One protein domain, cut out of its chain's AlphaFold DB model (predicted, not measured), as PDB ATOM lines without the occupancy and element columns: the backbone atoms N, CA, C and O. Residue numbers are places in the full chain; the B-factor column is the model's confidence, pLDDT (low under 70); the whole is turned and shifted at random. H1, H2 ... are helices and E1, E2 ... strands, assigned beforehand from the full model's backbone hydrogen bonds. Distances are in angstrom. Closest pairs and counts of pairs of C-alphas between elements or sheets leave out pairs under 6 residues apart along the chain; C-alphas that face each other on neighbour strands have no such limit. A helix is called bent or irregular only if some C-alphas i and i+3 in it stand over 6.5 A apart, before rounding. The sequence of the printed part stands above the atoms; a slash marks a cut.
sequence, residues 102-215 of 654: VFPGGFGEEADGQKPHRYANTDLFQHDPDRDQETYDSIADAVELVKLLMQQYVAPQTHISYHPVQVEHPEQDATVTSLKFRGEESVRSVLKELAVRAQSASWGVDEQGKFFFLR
ATOM      1  N   VAL A 102     -10.002   1.085 -41.701       95.50
ATOM      2  CA  VAL A 102      -9.404   1.131 -43.041       95.50
ATOM      3  C   VAL A 102      -8.162   0.241 -43.091       95.50
ATOM      4  O   VAL A 102      -7.226   0.434 -42.309       95.50
ATOM      5  N   PHE A 103      -8.136  -0.682 -44.054       94.75
ATOM      6  CA  PHE A 103      -7.151  -1.762 -44.167       94.75
ATOM      7  C   PHE A 103      -6.466  -1.754 -45.551       94.75
ATOM      8  O   PHE A 103      -7.078  -2.172 -46.537       94.75
ATOM      9  N   PRO A 104      -5.219  -1.255 -45.684       92.75
ATOM     10  CA  PRO A 104      -4.547  -1.158 -46.978       92.75
ATOM     11  C   PRO A 104      -4.276  -2.522 -47.626       92.75
ATOM     12  O   PRO A 104      -3.939  -3.495 -46.956       92.75
ATOM     13  N   GLY A 105      -4.415  -2.591 -48.950       88.69
ATOM     14  CA  GLY A 105      -4.317  -3.833 -49.732       88.69
ATOM     15  C   GLY A 105      -5.565  -4.731 -49.702       88.69
ATOM     16  O   GLY A 105      -5.717  -5.545 -50.609       88.69
ATOM     17  N   GLY A 106      -6.458  -4.548 -48.721       83.75
ATOM     18  CA  GLY A 106      -7.698  -5.315 -48.550       83.75
ATOM     19  C   GLY A 106      -7.510  -6.827 -48.374       83.75
ATOM     20  O   GLY A 106      -6.394  -7.346 -48.371       83.75
ATOM     21  N   PHE A 107      -8.619  -7.542 -48.208       84.19
ATOM     22  CA  PHE A 107      -8.656  -8.981 -47.910       84.19
ATOM     23  C   PHE A 107      -8.595  -9.875 -49.164       84.19
ATOM     24  O   PHE A 107      -8.812 -11.086 -49.079       84.19
ATOM     25  N   GLY A 108      -8.277  -9.294 -50.323       81.62
ATOM     26  CA  GLY A 108      -8.046  -9.993 -51.585       81.62
ATOM     27  C   GLY A 108      -9.174  -9.820 -52.606       81.62
ATOM     28  O   GLY A 108     -10.318  -9.501 -52.277       81.62
ATOM     29  N   GLU A 109      -8.847 -10.087 -53.876       82.56
ATOM     30  CA  GLU A 109      -9.713  -9.795 -55.031       82.56
ATOM     31  C   GLU A 109     -11.068 -10.528 -54.962       82.56
ATOM     32  O   GLU A 109     -12.068 -10.020 -55.464       82.56
ATOM     33  N   GLU A 110     -11.127 -11.680 -54.286       81.94
ATOM     34  CA  GLU A 110     -12.364 -12.442 -54.057       81.94
ATOM     35  C   GLU A 110     -13.241 -11.889 -52.915       81.94
ATOM     36  O   GLU A 110     -14.449 -12.126 -52.916       81.94
ATOM     37  N   ALA A 111     -12.658 -11.177 -51.942       85.25
ATOM     38  CA  ALA A 111     -13.344 -10.735 -50.724       85.25
ATOM     39  C   ALA A 111     -13.869  -9.295 -50.829       85.25
ATOM     40  O   ALA A 111     -15.046  -9.044 -50.567       85.25
ATOM     41  N   ASP A 112     -13.008  -8.354 -51.222       85.25
ATOM     42  CA  ASP A 112     -13.327  -6.922 -51.330       85.25
ATOM     43  C   ASP A 112     -12.884  -6.292 -52.665       85.25
ATOM     44  O   ASP A 112     -13.020  -5.083 -52.869       85.25
ATOM     45  N   GLY A 113     -12.390  -7.111 -53.600       84.88
ATOM     46  CA  GLY A 113     -11.917  -6.660 -54.909       84.88
ATOM     47  C   GLY A 113     -10.555  -5.964 -54.878       84.88
ATOM     48  O   GLY A 113     -10.110  -5.478 -55.921       84.88
ATOM     49  N   GLN A 114      -9.881  -5.902 -53.725       88.31
ATOM     50  CA  GLN A 114      -8.576  -5.260 -53.600       88.31
ATOM     51  C   GLN A 114      -7.430  -6.262 -53.707       88.31
ATOM     52  O   GLN A 114      -7.564  -7.457 -53.454       88.31
ATOM     53  N   LYS A 115      -6.280  -5.756 -54.139       90.56
ATOM     54  CA  LYS A 115      -5.055  -6.534 -54.314       90.56
ATOM     55  C   LYS A 115      -4.044  -6.107 -53.261       90.56
ATOM     56  O   LYS A 115      -3.959  -4.898 -53.016       90.56
ATOM     57  N   PRO A 116      -3.226  -7.037 -52.725       91.12
ATOM     58  CA  PRO A 116      -2.109  -6.690 -51.856       91.12
ATOM     59  C   PRO A 116      -1.328  -5.514 -52.440       91.12
ATOM     60  O   PRO A 116      -1.041  -5.497 -53.639       91.12
ATOM     61  N   HIS A 117      -1.011  -4.515 -51.623       92.38
ATOM     62  CA  HIS A 117      -0.374  -3.290 -52.103       92.38
ATOM     63  C   HIS A 117       1.040  -3.192 -51.538       92.38
ATOM     64  O   HIS A 117       1.233  -3.233 -50.319       92.38
ATOM     65  N   ARG A 118       2.036  -3.052 -52.418       91.44
ATOM     66  CA  ARG A 118       3.436  -2.823 -52.049       91.44
ATOM     67  C   ARG A 118       3.825  -1.369 -52.292       91.44
ATOM     68  O   ARG A 118       3.763  -0.882 -53.414       91.44
ATOM     69  N   TYR A 119       4.336  -0.719 -51.256       93.00
ATOM     70  CA  TYR A 119       4.984   0.583 -51.354       93.00
ATOM     71  C   TYR A 119       6.489   0.397 -51.198       93.00
ATOM     72  O   TYR A 119       6.931  -0.110 -50.165       93.00
ATOM     73  N   ALA A 120       7.297   0.772 -52.189       90.94
ATOM     74  CA  ALA A 120       8.746   0.593 -52.080       90.94
ATOM     75  C   ALA A 120       9.566   1.643 -52.824       90.94
ATOM     76  O   ALA A 120       9.184   2.107 -53.890       90.94
ATOM     77  N   ASN A 121      10.740   1.954 -52.280       89.38
ATOM     78  CA  ASN A 121      11.793   2.679 -52.989       89.38
ATOM     79  C   ASN A 121      12.579   1.715 -53.897       89.38
ATOM     80  O   ASN A 121      12.927   2.025 -55.034       89.38
ATOM     81  N   THR A 122      12.828   0.498 -53.399       83.75
ATOM     82  CA  THR A 122      13.578  -0.543 -54.113       83.75
ATOM     83  C   THR A 122      12.870  -1.889 -54.062       83.75
ATOM     84  O   THR A 122      12.203  -2.240 -53.089       83.75
ATOM     85  N   ASP A 123      13.018  -2.662 -55.133       78.88
ATOM     86  CA  ASP A 123      12.363  -3.954 -55.280       78.88
ATOM     87  C   ASP A 123      13.174  -5.087 -54.630       78.88
ATOM     88  O   ASP A 123      14.027  -5.705 -55.265       78.88
ATOM     89  N   LEU A 124      12.918  -5.337 -53.343       78.19
ATOM     90  CA  LEU A 124      13.645  -6.331 -52.542       78.19
ATOM     91  C   LEU A 124      12.921  -7.679 -52.384       78.19
ATOM     92  O   LEU A 124      13.505  -8.615 -51.842       78.19
ATOM     93  N   PHE A 125      11.666  -7.793 -52.829       79.00
ATOM     94  CA  PHE A 125      10.791  -8.942 -52.538       79.00
ATOM     95  C   PHE A 125      10.236  -9.597 -53.812       79.00
ATOM     96  O   PHE A 125       9.050  -9.882 -53.927       79.00
ATOM     97  N   GLN A 126      11.122  -9.859 -54.775       82.25
ATOM     98  CA  GLN A 126      10.787 -10.468 -56.072       82.25
ATOM     99  C   GLN A 126      10.234 -11.901 -55.983       82.25
ATOM    100  O   GLN A 126       9.640 -12.378 -56.944       82.25
ATOM    101  N   HIS A 127      10.430 -12.581 -54.851       82.12
ATOM    102  CA  HIS A 127       9.984 -13.960 -54.606       82.12
ATOM    103  C   HIS A 127       8.769 -14.048 -53.666       82.12
ATOM    104  O   HIS A 127       8.443 -15.129 -53.182       82.12
ATOM    105  N   ASP A 128       8.116 -12.920 -53.367       84.69
ATOM    106  CA  ASP A 128       6.873 -12.908 -52.595       84.69
ATOM    107  C   ASP A 128       5.760 -13.658 -53.368       84.69
ATOM    108  O   ASP A 128       5.592 -13.411 -54.563       84.69
ATOM    109  N   PRO A 129       5.005 -14.581 -52.743       83.94
ATOM    110  CA  PRO A 129       4.029 -15.421 -53.444       83.94
ATOM    111  C   PRO A 129       2.912 -14.635 -54.141       83.94
ATOM    112  O   PRO A 129       2.404 -15.101 -55.160       83.94
ATOM    113  N   ASP A 130       2.555 -13.443 -53.654       85.25
ATOM    114  CA  ASP A 130       1.504 -12.620 -54.273       85.25
ATOM    115  C   ASP A 130       2.070 -11.634 -55.315       85.25
ATOM    116  O   ASP A 130       1.375 -10.716 -55.745       85.25
ATOM    117  N   ARG A 131       3.335 -11.790 -55.733       86.38
ATOM    118  CA  ARG A 131       4.033 -10.831 -56.607       86.38
ATOM    119  C   ARG A 131       3.355 -10.598 -57.962       86.38
ATOM    120  O   ARG A 131       3.357  -9.473 -58.453       86.38
ATOM    121  N   ASP A 132       2.753 -11.624 -58.550       86.94
ATOM    122  CA  ASP A 132       2.028 -11.494 -59.824       86.94
ATOM    123  C   ASP A 132       0.620 -10.887 -59.653       86.94
ATOM    124  O   ASP A 132      -0.065 -10.601 -60.635       86.94
ATOM    125  N   GLN A 133       0.174 -10.709 -58.404       88.56
ATOM    126  CA  GLN A 133      -1.168 -10.251 -58.039       88.56
ATOM    127  C   GLN A 133      -1.160  -8.909 -57.291       88.56
ATOM    128  O   GLN A 133      -2.218  -8.311 -57.132       88.56
ATOM    129  N   GLU A 134      -0.004  -8.424 -56.832       90.88
ATOM    130  CA  GLU A 134       0.104  -7.183 -56.061       90.88
ATOM    131  C   GLU A 134       0.030  -5.914 -56.930       90.88
ATOM    132  O   GLU A 134       0.387  -5.890 -58.109       90.88
ATOM    133  N   THR A 135      -0.405  -4.822 -56.307       92.75
ATOM    134  CA  THR A 135      -0.264  -3.457 -56.831       92.75
ATOM    135  C   THR A 135       0.998  -2.802 -56.265       92.75
ATOM    136  O   THR A 135       1.521  -3.233 -55.234       92.75
ATOM    137  N   TYR A 136       1.531  -1.793 -56.960       93.25
ATOM    138  CA  TYR A 136       2.801  -1.159 -56.603       93.25
ATOM    139  C   TYR A 136       2.774   0.358 -56.774       93.25
ATOM    140  O   TYR A 136       2.519   0.838 -57.878       93.25
ATOM    141  N   ASP A 137       3.177   1.068 -55.719       95.69
ATOM    142  CA  ASP A 137       3.549   2.480 -55.760       95.69
ATOM    143  C   ASP A 137       4.991   2.700 -55.275       95.69
ATOM    144  O   ASP A 137       5.485   2.067 -54.333       95.69
ATOM    145  N   SER A 138       5.675   3.647 -55.918       94.69
ATOM    146  CA  SER A 138       7.020   4.066 -55.521       94.69
ATOM    147  C   SER A 138       6.943   5.117 -54.413       94.69
ATOM    148  O   SER A 138       6.206   6.090 -54.548       94.69
ATOM    149  N   ILE A 139       7.744   4.956 -53.358       94.81
ATOM    150  CA  ILE A 139       7.884   5.937 -52.264       94.81
ATOM    151  C   ILE A 139       9.360   6.169 -51.933       94.81
ATOM    152  O   ILE A 139      10.159   5.238 -52.005       94.81
ATOM    153  N   ALA A 140       9.726   7.386 -51.536       90.31
ATOM    154  CA  ALA A 140      11.052   7.705 -51.007       90.31
ATOM    155  C   ALA A 140      11.101   7.629 -49.467       90.31
ATOM    156  O   ALA A 140      12.077   7.132 -48.892       90.31
ATOM    157  N   ASP A 141      10.047   8.104 -48.795       92.50
ATOM    158  CA  ASP A 141       9.999   8.270 -47.340       92.50
ATOM    159  C   ASP A 141       8.627   7.929 -46.716       92.50
ATOM    160  O   ASP A 141       7.636   7.634 -47.392       92.50
ATOM    161  N   ALA A 142       8.578   7.964 -45.383       93.38
ATOM    162  CA  ALA A 142       7.369   7.732 -44.598       93.38
ATOM    163  C   ALA A 142       6.260   8.774 -44.847       93.38
ATOM    164  O   ALA A 142       5.087   8.487 -44.617       93.38
ATOM    165  N   VAL A 143       6.603   9.978 -45.301       95.75
ATOM    166  CA  VAL A 143       5.673  11.098 -45.480       95.75
ATOM    167  C   VAL A 143       4.930  10.962 -46.806       95.75
ATOM    168  O   VAL A 143       3.724  11.192 -46.858       95.75
ATOM    169  N   GLU A 144       5.611  10.554 -47.876       96.31
ATOM    170  CA  GLU A 144       4.987  10.152 -49.141       96.31
ATOM    171  C   GLU A 144       4.024   8.985 -48.942       96.31
ATOM    172  O   GLU A 144       2.880   9.060 -49.391       96.31
ATOM    173  N   LEU A 145       4.425   7.975 -48.169       96.06
ATOM    174  CA  LEU A 145       3.538   6.877 -47.804       96.06
ATOM    175  C   LEU A 145       2.288   7.349 -47.047       96.06
ATOM    176  O   LEU A 145       1.181   6.954 -47.405       96.06
ATOM    177  N   VAL A 146       2.429   8.228 -46.046       97.62
ATOM    178  CA  VAL A 146       1.269   8.823 -45.355       97.62
ATOM    179  C   VAL A 146       0.349   9.539 -46.348       97.62
ATOM    180  O   VAL A 146      -0.866   9.354 -46.291       97.62
ATOM    181  N   LYS A 147       0.899  10.312 -47.294       97.50
ATOM    182  CA  LYS A 147       0.103  11.001 -48.326       97.50
ATOM    183  C   LYS A 147      -0.672  10.011 -49.202       97.50
ATOM    184  O   LYS A 147      -1.847  10.269 -49.461       97.50
ATOM    185  N   LEU A 148      -0.053   8.906 -49.631       97.38
ATOM    186  CA  LEU A 148      -0.707   7.872 -50.443       97.38
ATOM    187  C   LEU A 148      -1.794   7.133 -49.653       97.38
ATOM    188  O   LEU A 148      -2.932   7.079 -50.113       97.38
ATOM    189  N   LEU A 149      -1.500   6.675 -48.429       97.12
ATOM    190  CA  LEU A 149      -2.477   6.015 -47.550       97.12
ATOM    191  C   LEU A 149      -3.714   6.893 -47.298       97.12
ATOM    192  O   LEU A 149      -4.846   6.408 -47.362       97.12
ATOM    193  N   MET A 150      -3.522   8.196 -47.059       98.12
ATOM    194  CA  MET A 150      -4.646   9.117 -46.859       98.12
ATOM    195  C   MET A 150      -5.487   9.316 -48.125       98.12
ATOM    196  O   MET A 150      -6.710   9.403 -48.030       98.12
ATOM    197  N   GLN A 151      -4.854   9.397 -49.299       97.00
ATOM    198  CA  GLN A 151      -5.535   9.668 -50.571       97.00
ATOM    199  C   GLN A 151      -6.239   8.439 -51.157       97.00
ATOM    200  O   GLN A 151      -7.329   8.573 -51.705       97.00
ATOM    201  N   GLN A 152      -5.614   7.265 -51.062       95.38
ATOM    202  CA  GLN A 152      -6.090   6.028 -51.687       95.38
ATOM    203  C   GLN A 152      -7.076   5.263 -50.797       95.38
ATOM    204  O   GLN A 152      -8.041   4.699 -51.307       95.38
ATOM    205  N   TYR A 153      -6.845   5.257 -49.479       95.50
ATOM    206  CA  TYR A 153      -7.574   4.396 -48.547       95.50
ATOM    207  C   TYR A 153      -8.465   5.182 -47.582       95.50
ATOM    208  O   TYR A 153      -9.656   4.904 -47.502       95.50
ATOM    209  N   VAL A 154      -7.938   6.188 -46.873       97.25
ATOM    210  CA  VAL A 154      -8.700   6.840 -45.787       97.25
ATOM    211  C   VAL A 154      -9.775   7.801 -46.298       97.25
ATOM    212  O   VAL A 154     -10.959   7.591 -46.037       97.25
ATOM    213  N   ALA A 155      -9.397   8.857 -47.023       97.06
ATOM    214  CA  ALA A 155     -10.336   9.906 -47.433       97.06
ATOM    215  C   ALA A 155     -11.493   9.422 -48.343       97.06
ATOM    216  O   ALA A 155     -12.570  10.010 -48.266       97.06
ATOM    217  N   PRO A 156     -11.341   8.370 -49.180       95.81
ATOM    218  CA  PRO A 156     -12.462   7.816 -49.947       95.81
ATOM    219  C   PRO A 156     -13.448   6.958 -49.137       95.81
ATOM    220  O   PRO A 156     -14.548   6.709 -49.624       95.81
ATOM    221  N   GLN A 157     -13.058   6.465 -47.953       95.44
ATOM    222  CA  GLN A 157     -13.799   5.439 -47.196       95.44
ATOM    223  C   GLN A 157     -14.331   5.927 -45.837       95.44
ATOM    224  O   GLN A 157     -15.085   5.210 -45.186       95.44
ATOM    225  N   THR A 158     -13.944   7.125 -45.393       97.62
ATOM    226  CA  THR A 158     -14.191   7.636 -44.031       97.62
ATOM    227  C   THR A 158     -14.699   9.079 -44.049       97.62
ATOM    228  O   THR A 158     -14.763   9.715 -45.105       97.62
ATOM    229  N   HIS A 159     -15.030   9.636 -42.883       97.75
ATOM    230  CA  HIS A 159     -15.353  11.060 -42.749       97.75
ATOM    231  C   HIS A 159     -14.105  11.951 -42.615       97.75
ATOM    232  O   HIS A 159     -14.223  13.179 -42.558       97.75
ATOM    233  N   ILE A 160     -12.909  11.352 -42.565       98.38
ATOM    234  CA  ILE A 160     -11.642  12.051 -42.357       98.38
ATOM    235  C   ILE A 160     -11.249  12.824 -43.617       98.38
ATOM    236  O   ILE A 160     -10.985  12.265 -44.682       98.38
ATOM    237  N   SER A 161     -11.120  14.139 -43.469       97.94
ATOM    238  CA  SER A 161     -10.641  15.017 -44.534       97.94
ATOM    239  C   SER A 161      -9.111  15.078 -44.579       97.94
ATOM    240  O   SER A 161      -8.436  15.289 -43.569       97.94
ATOM    241  N   TYR A 162      -8.546  14.911 -45.777       97.75
ATOM    242  CA  TYR A 162      -7.106  15.002 -46.016       97.75
ATOM    243  C   TYR A 162      -6.709  16.390 -46.538       97.75
ATOM    244  O   TYR A 162      -7.220  16.870 -47.554       97.75
ATOM    245  N   HIS A 163      -5.741  17.021 -45.870       96.94
ATOM    246  CA  HIS A 163      -5.158  18.294 -46.284       96.94
ATOM    247  C   HIS A 163      -3.625  18.185 -46.359       96.94
ATOM    248  O   HIS A 163      -2.982  18.060 -45.317       96.94
ATOM    249  N   PRO A 164      -3.001  18.315 -47.551       95.00
ATOM    250  CA  PRO A 164      -1.546  18.187 -47.706       95.00
ATOM    251  C   PRO A 164      -0.721  19.122 -46.810       95.00
ATOM    252  O   PRO A 164       0.388  18.779 -46.418       95.00
ATOM    253  N   VAL A 165      -1.263  20.292 -46.455       96.19
ATOM    254  CA  VAL A 165      -0.606  21.283 -45.580       96.19
ATOM    255  C   VAL A 165      -0.518  20.861 -44.107       96.19
ATOM    256  O   VAL A 165       0.230  21.476 -43.354       96.19
ATOM    257  N   GLN A 166      -1.269  19.837 -43.687       96.88
ATOM    258  CA  GLN A 166      -1.187  19.241 -42.346       96.88
ATOM    259  C   GLN A 166      -0.291  17.986 -42.319       96.88
ATOM    260  O   GLN A 166      -0.263  17.286 -41.309       96.88
ATOM    261  N   VAL A 167       0.453  17.710 -43.398       97.69
ATOM    262  CA  VAL A 167       1.453  16.635 -43.475       97.69
ATOM    263  C   VAL A 167       2.846  17.250 -43.659       97.69
ATOM    264  O   VAL A 167       3.241  17.633 -44.759       97.69
ATOM    265  N   GLU A 168       3.576  17.376 -42.552       96.94
ATOM    266  CA  GLU A 168       4.922  17.953 -42.485       96.94
ATOM    267  C   GLU A 168       6.004  16.869 -42.616       96.94
ATOM    268  O   GLU A 168       5.845  15.745 -42.141       96.94
ATOM    269  N   HIS A 169       7.144  17.230 -43.209       95.25
ATOM    270  CA  HIS A 169       8.331  16.372 -43.224       95.25
ATOM    271  C   HIS A 169       9.110  16.458 -41.894       95.25
ATOM    272  O   HIS A 169       9.190  17.550 -41.320       95.25
ATOM    273  N   PRO A 170       9.675  15.345 -41.378       93.25
ATOM    274  CA  PRO A 170      10.525  15.340 -40.181       93.25
ATOM    275  C   PRO A 170      11.841  16.109 -40.395       93.25
ATOM    276  O   PRO A 170      12.180  16.491 -41.510       93.25
ATOM    277  N   GLU A 171      12.608  16.346 -39.323       90.31
ATOM    278  CA  GLU A 171      13.900  17.054 -39.423       90.31
ATOM    279  C   GLU A 171      15.031  16.183 -39.991       90.31
ATOM    280  O   GLU A 171      16.059  16.700 -40.424       90.31
ATOM    281  N   GLN A 172      14.865  14.860 -39.945       88.81
ATOM    282  CA  GLN A 172      15.756  13.874 -40.554       88.81
ATOM    283  C   GLN A 172      14.919  12.919 -41.397       88.81
ATOM    284  O   GLN A 172      13.861  12.478 -40.941       88.81
ATOM    285  N   ASP A 173      15.414  12.582 -42.586       86.81
ATOM    286  CA  ASP A 173      14.701  11.764 -43.567       86.81
ATOM    287  C   ASP A 173      14.272  10.409 -42.982       86.81
ATOM    288  O   ASP A 173      15.092   9.556 -42.628       86.81
ATOM    289  N   ALA A 174      12.959  10.193 -42.905       89.44
ATOM    290  CA  ALA A 174      12.363   8.951 -42.431       89.44
ATOM    291  C   ALA A 174      12.222   7.956 -43.595       89.44
ATOM    292  O   ALA A 174      11.112   7.651 -44.035       89.44
ATOM    293  N   THR A 175      13.353   7.480 -44.126       89.31
ATOM    294  CA  THR A 175      13.385   6.586 -45.297       89.31
ATOM    295  C   THR A 175      12.590   5.301 -45.065       89.31
ATOM    296  O   THR A 175      12.670   4.692 -43.991       89.31
ATOM    297  N   VAL A 176      11.889   4.843 -46.102       89.00
ATOM    298  CA  VAL A 176      11.182   3.558 -46.115       89.00
ATOM    299  C   VAL A 176      11.696   2.738 -47.292       89.00
ATOM    300  O   VAL A 176      11.649   3.193 -48.432       89.00
ATOM    301  N   THR A 177      12.207   1.534 -47.025       89.31
ATOM    302  CA  THR A 177      12.818   0.712 -48.082       89.31
ATOM    303  C   THR A 177      11.750   0.016 -48.923       89.31
ATOM    304  O   THR A 177      11.689   0.202 -50.139       89.31
ATOM    305  N   SER A 178      10.901  -0.773 -48.260       86.88
ATOM    306  CA  SER A 178       9.740  -1.447 -48.841       86.88
ATOM    307  C   SER A 178       8.789  -1.899 -47.733       86.88
ATOM    308  O   SER A 178       9.228  -2.393 -46.695       86.88
ATOM    309  N   LEU A 179       7.490  -1.791 -47.993       88.50
ATOM    310  CA  LEU A 179       6.381  -2.253 -47.159       88.50
ATOM    311  C   LEU A 179       5.348  -2.928 -48.059       88.50
ATOM    312  O   LEU A 179       5.187  -2.533 -49.213       88.50
ATOM    313  N   LYS A 180       4.637  -3.927 -47.543       88.56
ATOM    314  CA  LYS A 180       3.534  -4.590 -48.241       88.56
ATOM    315  C   LYS A 180       2.394  -4.803 -47.257       88.56
ATOM    316  O   LYS A 180       2.664  -5.177 -46.121       88.56
ATOM    317  N   PHE A 181       1.166  -4.566 -47.709       90.56
ATOM    318  CA  PHE A 181      -0.054  -4.725 -46.920       90.56
ATOM    319  C   PHE A 181      -1.005  -5.716 -47.599       90.56
ATOM    320  O   PHE A 181      -1.089  -5.757 -48.834       90.56
ATOM    321  N   ARG A 182      -1.701  -6.513 -46.783       87.88
ATOM    322  CA  ARG A 182      -2.629  -7.586 -47.202       87.88
ATOM    323  C   ARG A 182      -4.000  -7.469 -46.510       87.88
ATOM    324  O   ARG A 182      -4.622  -8.477 -46.196       87.88
ATOM    325  N   GLY A 183      -4.415  -6.253 -46.155       88.19
ATOM    326  CA  GLY A 183      -5.661  -6.004 -45.422       88.19
ATOM    327  C   GLY A 183      -5.661  -6.440 -43.950       88.19
ATOM    328  O   GLY A 183      -6.586  -6.109 -43.220       88.19
ATOM    329  N   GLU A 184      -4.629  -7.134 -43.467       87.69
ATOM    330  CA  GLU A 184      -4.538  -7.550 -42.060       87.69
ATOM    331  C   GLU A 184      -4.270  -6.365 -41.112       87.69
ATOM    332  O   GLU A 184      -4.549  -6.435 -39.913       87.69
ATOM    333  N   GLU A 185      -3.728  -5.262 -41.636       89.69
ATOM    334  CA  GLU A 185      -3.226  -4.145 -40.842       89.69
ATOM    335  C   GLU A 185      -4.058  -2.876 -41.035       89.69
ATOM    336  O   GLU A 185      -4.244  -2.398 -42.151       89.69
ATOM    337  N   SER A 186      -4.525  -2.268 -39.940       94.06
ATOM    338  CA  SER A 186      -5.239  -0.992 -40.027       94.06
ATOM    339  C   SER A 186      -4.285   0.176 -40.284       94.06
ATOM    340  O   SER A 186      -3.149   0.182 -39.786       94.06
ATOM    341  N   VAL A 187      -4.746   1.223 -40.974       96.12
ATOM    342  CA  VAL A 187      -3.951   2.445 -41.214       96.12
ATOM    343  C   VAL A 187      -3.420   3.044 -39.904       96.12
ATOM    344  O   VAL A 187      -2.272   3.492 -39.854       96.12
ATOM    345  N   ARG A 188      -4.189   2.988 -38.807       95.62
ATOM    346  CA  ARG A 188      -3.737   3.424 -37.471       95.62
ATOM    347  C   ARG A 188      -2.490   2.669 -36.996       95.62
ATOM    348  O   ARG A 188      -1.608   3.273 -36.384       95.62
ATOM    349  N   SER A 189      -2.414   1.361 -37.251       92.81
ATOM    350  CA  SER A 189      -1.269   0.532 -36.851       92.81
ATOM    351  C   SER A 189       0.003   0.911 -37.619       92.81
ATOM    352  O   SER A 189       1.063   1.055 -37.008       92.81
ATOM    353  N   VAL A 190      -0.129   1.193 -38.918       93.62
ATOM    354  CA  VAL A 190       0.961   1.664 -39.785       93.62
ATOM    355  C   VAL A 190       1.432   3.056 -39.348       93.62
ATOM    356  O   VAL A 190       2.627   3.273 -39.142       93.62
ATOM    357  N   LEU A 191       0.502   3.988 -39.102       95.75
ATOM    358  CA  LEU A 191       0.811   5.357 -38.661       95.75
ATOM    359  C   LEU A 191       1.614   5.409 -37.353       95.75
ATOM    360  O   LEU A 191       2.515   6.242 -37.240       95.75
ATOM    361  N   LYS A 192       1.351   4.510 -36.391       93.56
ATOM    362  CA  LYS A 192       2.161   4.387 -35.162       93.56
ATOM    363  C   LYS A 192       3.644   4.136 -35.466       93.56
ATOM    364  O   LYS A 192       4.506   4.714 -34.811       93.56
ATOM    365  N   GLU A 193       3.953   3.279 -36.438       91.88
ATOM    366  CA  GLU A 193       5.332   2.908 -36.789       91.88
ATOM    367  C   GLU A 193       6.023   4.003 -37.607       91.88
ATOM    368  O   GLU A 193       7.133   4.420 -37.258       91.88
ATOM    369  N   LEU A 194       5.321   4.569 -38.595       93.75
ATOM    370  CA  LEU A 194       5.817   5.698 -39.387       93.75
ATOM    371  C   LEU A 194       6.094   6.928 -38.512       93.75
ATOM    372  O   LEU A 194       7.089   7.623 -38.723       93.75
ATOM    373  N   ALA A 195       5.276   7.166 -37.483       94.31
ATOM    374  CA  ALA A 195       5.510   8.231 -36.517       94.31
ATOM    375  C   ALA A 195       6.803   8.026 -35.709       94.31
ATOM    376  O   ALA A 195       7.520   8.998 -35.476       94.31
ATOM    377  N   VAL A 196       7.143   6.788 -35.321       92.12
ATOM    378  CA  VAL A 196       8.427   6.483 -34.655       92.12
ATOM    379  C   VAL A 196       9.603   6.752 -35.588       92.12
ATOM    380  O   VAL A 196      10.541   7.431 -35.169       92.12
ATOM    381  N   ARG A 197       9.538   6.295 -36.849       90.31
ATOM    382  CA  ARG A 197      10.575   6.595 -37.857       90.31
ATOM    383  C   ARG A 197      10.757   8.098 -38.052       90.31
ATOM    384  O   ARG A 197      11.883   8.582 -38.078       90.31
ATOM    385  N   ALA A 198       9.653   8.842 -38.107       93.06
ATOM    386  CA  ALA A 198       9.617  10.300 -38.175       93.06
ATOM    387  C   ALA A 198       9.877  10.983 -36.808       93.06
ATOM    388  O   ALA A 198       9.270  12.003 -36.486       93.06
ATOM    389  N   GLN A 199      10.796  10.430 -36.004       92.00
ATOM    390  CA  GLN A 199      11.305  11.010 -34.749       92.00
ATOM    391  C   GLN A 199      10.234  11.232 -33.658       92.00
ATOM    392  O   GLN A 199      10.313  12.171 -32.855       92.00
ATOM    393  N   SER A 200       9.244  10.336 -33.599       92.81
ATOM    394  CA  SER A 200       8.015  10.474 -32.805       92.81
ATOM    395  C   SER A 200       7.165  11.671 -33.253       92.81
ATOM    396  O   SER A 200       6.793  12.529 -32.447       92.81
ATOM    397  N   ALA A 201       6.848  11.727 -34.548       95.44
ATOM    398  CA  ALA A 201       5.902  12.685 -35.118       95.44
ATOM    399  C   ALA A 201       4.538  12.627 -34.400       95.44
ATOM    400  O   ALA A 201       4.125  11.589 -33.868       95.44
ATOM    401  N   SER A 202       3.841  13.759 -34.377       96.75
ATOM    402  CA  SER A 202       2.458  13.841 -33.904       96.75
ATOM    403  C   SER A 202       1.528  13.513 -35.069       96.75
ATOM    404  O   SER A 202       1.738  14.008 -36.172       96.75
ATOM    405  N   TRP A 203       0.488  12.719 -34.857       97.88
ATOM    406  CA  TRP A 203      -0.468  12.377 -35.916       97.88
ATOM    407  C   TRP A 203      -1.865  12.196 -35.338       97.88
ATOM    408  O   TRP A 203      -2.008  12.003 -34.132       97.88
ATOM    409  N   GLY A 204      -2.899  12.248 -36.173       98.12
ATOM    410  CA  GLY A 204      -4.266  12.038 -35.710       98.12
ATOM    411  C   GLY A 204      -5.315  12.718 -36.566       98.12
ATOM    412  O   GLY A 204      -5.047  13.123 -37.696       98.12
ATOM    413  N   VAL A 205      -6.510  12.849 -35.992       98.56
ATOM    414  CA  VAL A 205      -7.617  13.613 -36.574       98.56
ATOM    415  C   VAL A 205      -8.040  14.703 -35.589       98.56
ATOM    416  O   VAL A 205      -8.304  14.409 -34.421       98.56
ATOM    417  N   ASP A 206      -8.048  15.959 -36.036       98.00
ATOM    418  CA  ASP A 206      -8.444  17.103 -35.208       98.00
ATOM    419  C   ASP A 206      -9.970  17.193 -35.001       98.00
ATOM    420  O   ASP A 206     -10.756  16.427 -35.565       98.00
ATOM    421  N   GLU A 207     -10.414  18.142 -34.179       97.25
ATOM    422  CA  GLU A 207     -11.828  18.311 -33.842       97.25
ATOM    423  C   GLU A 207     -12.696  18.835 -35.009       97.25
ATOM    424  O   GLU A 207     -13.932  18.852 -34.921       97.25
ATOM    425  N   GLN A 208     -12.078  19.243 -36.123       97.50
ATOM    426  CA  GLN A 208     -12.763  19.538 -37.384       97.50
ATOM    427  C   GLN A 208     -12.859  18.319 -38.316       97.50
ATOM    428  O   GLN A 208     -13.478  18.438 -39.374       97.50
ATOM    429  N   GLY A 209     -12.300  17.165 -37.942       97.69
ATOM    430  CA  GLY A 209     -12.270  15.970 -38.787       97.69
ATOM    431  C   GLY A 209     -11.155  15.998 -39.834       97.69
ATOM    432  O   GLY A 209     -11.309  15.424 -40.914       97.69
ATOM    433  N   LYS A 210     -10.049  16.704 -39.567       98.31
ATOM    434  CA  LYS A 210      -8.913  16.803 -40.493       98.31
ATOM    435  C   LYS A 210      -7.748  15.950 -40.031       98.31
ATOM    436  O   LYS A 210      -7.329  16.029 -38.874       98.31
ATOM    437  N   PHE A 211      -7.200  15.163 -40.949       98.62
ATOM    438  CA  PHE A 211      -5.993  14.395 -40.694       98.62
ATOM    439  C   PHE A 211      -4.761  15.300 -40.590       98.62
ATOM    440  O   PHE A 211      -4.547  16.173 -41.436       98.62
ATOM    441  N   PHE A 212      -3.906  15.025 -39.607       98.44
ATOM    442  CA  PHE A 212      -2.589  15.636 -39.485       98.44
ATOM    443  C   PHE A 212      -1.486  14.595 -39.263       98.44
ATOM    444  O   PHE A 212      -1.682  13.577 -38.599       98.44
ATOM    445  N   PHE A 213      -0.297  14.900 -39.782       98.19
ATOM    446  CA  PHE A 213       0.968  14.223 -39.511       98.19
ATOM    447  C   PHE A 213       2.055  15.302 -39.431       98.19
ATOM    448  O   PHE A 213       2.544  15.799 -40.443       98.19
ATOM    449  N   LEU A 214       2.364  15.749 -38.220       97.56
ATOM    450  CA  LEU A 214       3.187  16.921 -37.943       97.56
ATOM    451  C   LEU A 214       4.524  16.490 -37.349       97.56
ATOM    452  O   LEU A 214       4.575  15.659 -36.435       97.56
ATOM    453  N   ARG A 215       5.613  17.108 -37.808       95.44
ATOM    454  CA  ARG A 215       6.923  16.910 -37.184       95.44
ATOM    455  C   ARG A 215       6.901  17.397 -35.737       95.44
ATOM    456  O   ARG A 215       6.108  18.254 -35.341       95.44
TER     457      ARG A 215
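What this domain is: This is residues 102 to 215 of the 654 residues of an uncharacterized protein of Thalassoglobus polymorphus (UniProt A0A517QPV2). Two antiparallel helices, H1 and H2, lie side by side between two small three-stranded sheets: E3, E6 and E5 form a wall under both helices, and E2, E1 and E4 lie beyond H1. The long link of residues 121 to 134 makes the far end beyond this other sheet. The printed part has 114 residues, with two named helices and six named strands in the order E1 E2 H1 E3 E4 H2 E5 E6. The sheets, ordered E2 E1 E4 and E3 E6 E5, are each mixed; the class is mixed, helices and strands, with under half of the residues in named elements. The whole is compact, with a radius of gyration of the C-alphas of 14.1 A, and spans 39 by 31 by 18 A.

How they stand to each other: E1, residues 117 to 120, is parallel to its neighbour E2, residues 135 to 138, at 23 degrees, with N 118 and O 135 within hydrogen-bond range at 2.9 A. H1, residues 142 to 157, is on this sheet; its closest C-alpha to E1 is that of Leu 145, 7.4 A from that of Tyr 119. H1 is also on the other sheet, at a height over the sheet of 9.2 A. It runs along the strands over E3, residues 161 to 167, at 5 degrees on the local plane, and the closest C-alphas are those of Ala 155 and Ser 161, 5.9 A apart. E4, residues 178 to 181, is antiparallel to E1 at 169 degrees, with N 119 and O 179 2.9 A apart. H2, residues 187 to 197, touches H1 at a shallow tilt of 14 degrees, opposite ways; their closest C-alphas, of Ala 142 and Leu 194, are 5.8 A apart. The two helices make two layers with the sheet E3 E6 E5, helices on one face of a sheet. The closest C-alphas of H2 and E5, residues 202 to 205, are those of Ala 195 and Ser 202, 6.9 A apart. E5 and E6, residues 210 to 214, form a hairpin, antiparallel at 178 degrees, with N 214 and O 202 2.8 A apart. E6, the inner strand, is parallel to E3 at 23 degrees, with N 213 and O 166 2.8 A apart. Each strand of the first sheet is apart from each strand of the second. Of the O i to N i+4 pairs, 8 of 12 in H1 and 6 of 7 in H2 are within hydrogen-bond range.

Where its parts are: E1 begins at C-alpha 117, (-0.374, -3.290, -52.103). H1 is 21.4 A long and begins at C-alpha 142, (7.369, 7.732, -44.598); it has a kink of 35 degrees near residue 151 and is irregular, with C-alphas 152 and 155 7.2 A apart. H2 is 15.5 A long, E3 12.2 A and E6 12.4 A. E6 ends at C-alpha 214, (3.187, 16.921, -37.943).

The domain as a whole: The C-alphas farthest apart, of His 127 and Glu 207, are 44.1 A apart. The printed part has no cut. The link from E1 to E2, 14 residues, is long. The mean pLDDT of the printed part is 92.2, and no printed residue is under 70.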